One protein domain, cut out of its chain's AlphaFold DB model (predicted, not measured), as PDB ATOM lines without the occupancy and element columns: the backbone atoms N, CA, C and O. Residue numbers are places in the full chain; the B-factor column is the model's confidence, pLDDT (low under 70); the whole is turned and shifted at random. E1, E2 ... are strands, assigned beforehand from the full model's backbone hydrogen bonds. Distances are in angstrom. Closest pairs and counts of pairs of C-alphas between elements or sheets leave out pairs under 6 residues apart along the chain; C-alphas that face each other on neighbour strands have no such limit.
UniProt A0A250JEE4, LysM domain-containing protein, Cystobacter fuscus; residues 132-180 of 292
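This is residues 132 to 180 of the 292 residues of the protein "LysM domain-containing protein" of Cystobacter fuscus (UniProt A0A250JEE4). Two sheets lie face to face as a small sandwich: a twisted sheet of four strands, E1, E2, E5 and E6, with the hairpin E3 and E4 packed over it as the second layer. The chain passes from the larger sheet to the hairpin between E2 and E3, and returns between E4 and E5. The printed part has 49 residues with six named strands, E1 to E6 in order, and no named helix; its class is all strand. The larger sheet has the order E1, E2, E5, E6, and both sheets are antiparallel. The whole is compact, with a radius of gyration of the C-alphas of 9.9 A, and spans 26 by 22 by 16 A.

Start at E1, residues 132 to 136, an edge strand that forms a hairpin with E2, residues 142 to 148; look for N 133 and O 145, 2.9 A apart. E3, residues 151 to 155, and E4, residues 158 to 162, are the next hairpin, with N 153 and O 160 at 2.8 A. E5, residues 167 to 170, is the antiparallel neighbour of E2, with N 144 and O 168 at 2.8 A. E6, residues 177 to 179, the other edge strand, makes a hairpin with E5, and N 169 and O 177 are 2.8 A apart. Between the sheets, the closest C-alphas of E3 and E5 are those of Gly 155 and Val 170, 6.3 A apart. E1 and E4 are apart.

Find C-alpha 132 at (20.390, -24.287, 2.996); from there E1 runs 13.4 A to C-alpha 136. E2, the longest strand, covers 18.4 A and ends at C-alpha 148, at (19.448, -23.939, -3.737). E3 measures 13.3 A, E4 13.2 A and E5 10.1 A. E6 ends at C-alpha 179, at (27.894, -36.743, 1.393).

The two C-alphas farthest apart are those of Arg 139 and Gly 149, at 28.0 A. The printed part has no cut and no long link. Its mean pLDDT is 87.3, and no printed residue is under 70.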
ATOM      1  N   LEU A 132      19.616 -23.200   2.414       91.62
ATOM      2  CA  LEU A 132      20.390 -24.287   2.996       91.62
ATOM      3  C   LEU A 132      19.655 -24.900   4.184       91.62
ATOM      4  O   LEU A 132      18.788 -24.269   4.786       91.62
ATOM      5  N   SER A 133      19.994 -26.142   4.497       91.50
ATOM      6  CA  SER A 133      19.530 -26.857   5.682       91.50
ATOM      7  C   SER A 133      20.750 -27.316   6.471       91.50
ATOM      8  O   SER A 133      21.690 -27.849   5.884       91.50
ATOM      9  N   VAL A 134      20.736 -27.088   7.784       93.75
ATOM     10  CA  VAL A 134      21.785 -27.530   8.709       93.75
ATOM     11  C   VAL A 134      21.144 -28.427   9.752       93.75
ATOM     12  O   VAL A 134      20.155 -28.039  10.373       93.75
ATOM     13  N   VAL A 135      21.699 -29.619   9.936       93.06
ATOM     14  CA  VAL A 135      21.278 -30.579  10.958       93.06
ATOM     15  C   VAL A 135      22.490 -30.912  11.812       93.06
ATOM     16  O   VAL A 135      23.532 -31.264  11.270       93.06
ATOM     17  N   VAL A 136      22.356 -30.813  13.132       91.62
ATOM     18  CA  VAL A 136      23.402 -31.194  14.090       91.62
ATOM     19  C   VAL A 136      22.882 -32.371  14.904       91.62
ATOM     20  O   VAL A 136      21.769 -32.301  15.423       91.62
ATOM     21  N   ASN A 137      23.646 -33.460  14.976       88.50
ATOM     22  CA  ASN A 137      23.278 -34.623  15.785       88.50
ATOM     23  C   ASN A 137      23.765 -34.484  17.243       88.50
ATOM     24  O   ASN A 137      24.561 -33.602  17.566       88.50
ATOM     25  N   ASP A 138      23.347 -35.403  18.119       84.38
ATOM     26  CA  ASP A 138      23.710 -35.399  19.551       84.38
ATOM     27  C   ASP A 138      25.222 -35.548  19.815       84.38
ATOM     28  O   ASP A 138      25.700 -35.265  20.913       84.38
ATOM     29  N   ARG A 139      25.994 -35.994  18.815       83.06
ATOM     30  CA  ARG A 139      27.460 -36.129  18.877       83.06
ATOM     31  C   ARG A 139      28.188 -34.853  18.437       83.06
ATOM     32  O   ARG A 139      29.404 -34.767  18.589       83.06
ATOM     33  N   GLY A 140      27.453 -33.857  17.939       82.50
ATOM     34  CA  GLY A 140      27.991 -32.613  17.395       82.50
ATOM     35  C   GLY A 140      28.398 -32.694  15.921       82.50
ATOM     36  O   GLY A 140      29.003 -31.745  15.421       82.50
ATOM     37  N   ASP A 141      28.070 -33.780  15.216       87.94
ATOM     38  CA  ASP A 141      28.302 -33.869  13.775       87.94
ATOM     39  C   ASP A 141      27.262 -33.017  13.052       87.94
ATOM     40  O   ASP A 141      26.057 -33.124  13.299       87.94
ATOM     41  N   THR A 142      27.737 -32.172  12.144       90.50
ATOM     42  CA  THR A 142      26.913 -31.217  11.407       90.50
ATOM     43  C   THR A 142      26.785 -31.654   9.957       90.50
ATOM     44  O   THR A 142      27.786 -31.801   9.263       90.50
ATOM     45  N   VAL A 143      25.561 -31.820   9.464       91.00
ATOM     46  CA  VAL A 143      25.271 -32.028   8.043       91.00
ATOM     47  C   VAL A 143      24.696 -30.742   7.466       91.00
ATOM     48  O   VAL A 143      23.655 -30.262   7.911       91.00
ATOM     49  N   VAL A 144      25.365 -30.195   6.455       90.69
ATOM     50  CA  VAL A 144      24.924 -29.017   5.704       90.69
ATOM     51  C   VAL A 144      24.492 -29.455   4.312       90.69
ATOM     52  O   VAL A 144      25.261 -30.089   3.595       90.69
ATOM     53  N   LYS A 145      23.277 -29.092   3.905       89.62
ATOM     54  CA  LYS A 145      22.734 -29.344   2.568       89.62
ATOM     55  C   LYS A 145      22.423 -28.033   1.864       89.62
ATOM     56  O   LYS A 145      21.622 -27.243   2.366       89.62
ATOM     57  N   ALA A 146      22.981 -27.840   0.674       87.81
ATOM     58  CA  ALA A 146      22.553 -26.780  -0.229       87.81
ATOM     59  C   ALA A 146      21.220 -27.196  -0.862       87.81
ATOM     60  O   ALA A 146      21.132 -28.192  -1.576       87.81
ATOM     61  N   VAL A 147      20.143 -26.481  -0.546       85.62
ATOM     62  CA  VAL A 147      18.821 -26.706  -1.148       85.62
ATOM     63  C   VAL A 147      18.735 -25.974  -2.487       85.62
ATOM     64  O   VAL A 147      18.244 -26.549  -3.454       85.62
ATOM     65  N   SER A 148      19.242 -24.743  -2.531       82.06
ATOM     66  CA  SER A 148      19.448 -23.939  -3.737       82.06
ATOM     67  C   SER A 148      20.588 -22.952  -3.511       82.06
ATOM     68  O   SER A 148      20.804 -22.504  -2.383       82.06
ATOM     69  N   GLY A 149      21.276 -22.571  -4.577       78.31
ATOM     70  CA  GLY A 149      22.435 -21.698  -4.527       78.31
ATOM     71  C   GLY A 149      23.701 -22.389  -4.016       78.31
ATOM     72  O   GLY A 149      23.719 -23.541  -3.580       78.31
ATOM     73  N   ARG A 150      24.788 -21.625  -4.067       81.31
ATOM     74  CA  ARG A 150      26.129 -22.067  -3.700       81.31
ATOM     75  C   ARG A 150      26.369 -21.836  -2.213       81.31
ATOM     76  O   ARG A 150      26.209 -20.716  -1.733       81.31
ATOM     77  N   VAL A 151      26.781 -22.870  -1.487       87.31
ATOM     78  CA  VAL A 151      27.046 -22.798  -0.041       87.31
ATOM     79  C   VAL A 151      28.498 -23.175   0.231       87.31
ATOM     80  O   VAL A 151      28.989 -24.187  -0.259       87.31
ATOM     81  N   SER A 152      29.185 -22.358   1.025       88.56
ATOM     82  CA  SER A 152      30.549 -22.616   1.484       88.56
ATOM     83  C   SER A 152      30.513 -23.101   2.929       88.56
ATOM     84  O   SER A 152      29.918 -22.444   3.781       88.56
ATOM     85  N   VAL A 153      31.133 -24.246   3.203       89.44
ATOM     86  CA  VAL A 153      31.178 -24.875   4.527       89.44
ATOM     87  C   VAL A 153      32.631 -24.992   4.959       89.44
ATOM     88  O   VAL A 153      33.441 -25.556   4.230       89.44
ATOM     89  N   GLU A 154      32.965 -24.478   6.137       88.50
ATOM     90  CA  GLU A 154      34.319 -24.515   6.690       88.50
ATOM     91  C   GLU A 154      34.375 -25.416   7.929       88.50
ATOM     92  O   GLU A 154      33.486 -25.381   8.781       88.50
ATOM     93  N   GLY A 155      35.419 -26.239   8.025       88.12
ATOM     94  CA  GLY A 155      35.665 -27.132   9.156       88.12
ATOM     95  C   GLY A 155      37.106 -27.633   9.149       88.12
ATOM     96  O   GLY A 155      37.704 -27.787   8.086       88.12
ATOM     97  N   GLY A 156      37.715 -27.833  10.322       84.31
ATOM     98  CA  GLY A 156      39.089 -28.352  10.417       84.31
ATOM     99  C   GLY A 156      40.133 -27.549   9.618       84.31
ATOM    100  O   GLY A 156      41.091 -28.130   9.119       84.31
ATOM    101  N   GLY A 157      39.916 -26.238   9.434       85.25
ATOM    102  CA  GLY A 157      40.779 -25.353   8.639       85.25
ATOM    103  C   GLY A 157      40.659 -25.506   7.115       85.25
ATOM    104  O   GLY A 157      41.492 -24.970   6.391       85.25
ATOM    105  N   THR A 158      39.661 -26.244   6.616       85.38
ATOM    106  CA  THR A 158      39.407 -26.447   5.181       85.38
ATOM    107  C   THR A 158      38.007 -25.971   4.801       85.38
ATOM    108  O   THR A 158      37.043 -26.207   5.531       85.38
ATOM    109  N   THR A 159      37.891 -25.358   3.623       84.62
ATOM    110  CA  THR A 159      36.619 -24.897   3.055       84.62
ATOM    111  C   THR A 159      36.176 -25.803   1.916       84.62
ATOM    112  O   THR A 159      36.908 -26.001   0.949       84.62
ATOM    113  N   GLN A 160      34.947 -26.305   2.000       83.81
ATOM    114  CA  GLN A 160      34.290 -27.091   0.963       83.81
ATOM    115  C   GLN A 160      33.084 -26.327   0.423       83.81
ATOM    116  O   GLN A 160      32.205 -25.906   1.175       83.81
ATOM    117  N   VAL A 161      33.014 -26.190  -0.897       85.81
ATOM    118  CA  VAL A 161      31.879 -25.550  -1.568       85.81
ATOM    119  C   VAL A 161      30.938 -26.618  -2.114       85.81
ATOM    120  O   VAL A 161      31.377 -27.571  -2.763       85.81
ATOM    121  N   ILE A 162      29.646 -26.459  -1.841       85.50
ATOM    122  CA  ILE A 162      28.567 -27.338  -2.297       85.50
ATOM    123  C   ILE A 162      27.544 -26.546  -3.119       85.50
ATOM    124  O   ILE A 162      27.262 -25.383  -2.829       85.50
ATOM    125  N   GLU A 163      27.005 -27.188  -4.154       84.44
ATOM    126  CA  GLU A 163      25.996 -26.633  -5.064       84.44
ATOM    127  C   GLU A 163      24.630 -27.305  -4.822       84.44
ATOM    128  O   GLU A 163      24.498 -28.207  -3.993       84.44
ATOM    129  N   ASP A 164      23.606 -26.896  -5.571       81.50
ATOM    130  CA  ASP A 164      22.225 -27.377  -5.463       81.50
ATOM    131  C   ASP A 164      22.077 -28.893  -5.251       81.50
ATOM    132  O   ASP A 164      22.360 -29.729  -6.116       81.50
ATOM    133  N   GLY A 165      21.511 -29.251  -4.101       80.44
ATOM    134  CA  GLY A 165      21.201 -30.619  -3.708       80.44
ATOM    135  C   GLY A 165      22.367 -31.388  -3.091       80.44
ATOM    136  O   GLY A 165      22.118 -32.464  -2.541       80.44
ATOM    137  N   ALA A 166      23.595 -30.865  -3.140       84.31
ATOM    138  CA  ALA A 166      24.749 -31.484  -2.504       84.31
ATOM    139  C   ALA A 166      24.725 -31.293  -0.985       84.31
ATOM    140  O   ALA A 166      24.080 -30.393  -0.439       84.31
ATOM    141  N   SER A 167      25.388 -32.205  -0.283       89.50
ATOM    142  CA  SER A 167      25.470 -32.205   1.173       89.50
ATOM    143  C   SER A 167      26.900 -32.459   1.619       89.50
ATOM    144  O   SER A 167      27.671 -33.128   0.934       89.50
ATOM    145  N   VAL A 168      27.249 -31.912   2.771       91.38
ATOM    146  CA  VAL A 168      28.544 -32.065   3.419       91.38
ATOM    147  C   VAL A 168      28.316 -32.419   4.876       91.38
ATOM    148  O   VAL A 168      27.424 -31.865   5.513       91.38
ATOM    149  N   GLN A 169      29.140 -33.314   5.400       91.44
ATOM    150  CA  GLN A 169      29.211 -33.634   6.814       91.44
ATOM    151  C   GLN A 169      30.499 -33.058   7.400       91.44
ATOM    152  O   GLN A 169      31.579 -33.217   6.830       91.44
ATOM    153  N   VAL A 170      30.382 -32.403   8.547       92.44
ATOM    154  CA  VAL A 170      31.487 -31.848   9.325       92.44
ATOM    155  C   VAL A 170      31.443 -32.480  10.707       92.44
ATOM    156  O   VAL A 170      30.506 -32.254  11.471       92.44
ATOM    157  N   GLU A 171      32.450 -33.283  11.023       90.94
ATOM    158  CA  GLU A 171      32.659 -33.799  12.379       90.94
ATOM    159  C   GLU A 171      33.511 -32.811  13.177       90.94
ATOM    160  O   GLU A 171      34.287 -32.030  12.614       90.94
ATOM    161  N   LYS A 172      33.390 -32.836  14.507       86.50
ATOM    162  CA  LYS A 172      34.105 -31.903  15.385       86.50
ATOM    163  C   LYS A 172      35.618 -31.941  15.127       86.50
ATOM    164  O   LYS A 172      36.281 -32.941  15.389       86.50
ATOM    165  N   GLY A 173      36.163 -30.820  14.654       84.19
ATOM    166  CA  GLY A 173      37.593 -30.657  14.374       84.19
ATOM    167  C   GLY A 173      38.085 -31.293  13.068       84.19
ATOM    168  O   GLY A 173      39.278 -31.210  12.793       84.19
ATOM    169  N   GLN A 174      37.209 -31.895  12.259       88.12
ATOM    170  CA  GLN A 174      37.571 -32.488  10.969       88.12
ATOM    171  C   GLN A 174      37.204 -31.582   9.789       88.12
ATOM    172  O   GLN A 174      36.354 -30.696   9.893       88.12
ATOM    173  N   ALA A 175      37.854 -31.831   8.650       88.75
ATOM    174  CA  ALA A 175      37.520 -31.187   7.388       88.75
ATOM    175  C   ALA A 175      36.122 -31.615   6.892       88.75
ATOM    176  O   ALA A 175      35.708 -32.753   7.140       88.75
ATOM    177  N   PRO A 176      35.397 -30.747   6.166       89.44
ATOM    178  CA  PRO A 176      34.104 -31.095   5.601       89.44
ATOM    179  C   PRO A 176      34.236 -32.217   4.561       89.44
ATOM    180  O   PRO A 176      35.057 -32.133   3.649       89.44
ATOM    181  N   ARG A 177      33.400 -33.254   4.661       88.12
ATOM    182  CA  ARG A 177      33.362 -34.388   3.723       88.12
ATOM    183  C   ARG A 177      32.076 -34.372   2.910       88.12
ATOM    184  O   ARG A 177      30.995 -34.215   3.473       88.12
ATOM    185  N   LEU A 178      32.178 -34.543   1.590       86.69
ATOM    186  CA  LEU A 178      31.007 -34.646   0.714       86.69
ATOM    187  C   LEU A 178      30.178 -35.880   1.081       86.69
ATOM    188  O   LEU A 178      30.691 -36.996   1.151       86.69
ATOM    189  N   VAL A 179      28.880 -35.672   1.262       89.06
ATOM    190  CA  VAL A 179      27.894 -36.743   1.393       89.06
ATOM    191  C   VAL A 179      27.285 -36.968   0.018       89.06
ATOM    192  O   VAL A 179      26.686 -36.058  -0.563       89.06
ATOM    193  N   LEU A 180      27.443 -38.180  -0.512       91.06
ATOM    194  CA  LEU A 180      26.899 -38.533  -1.818       91.06
ATOM    195  C   LEU A 180      25.372 -38.478  -1.785       91.06
ATOM    196  O   LEU A 180      24.715 -39.157  -0.995       91.06
TER     197      LEU A 180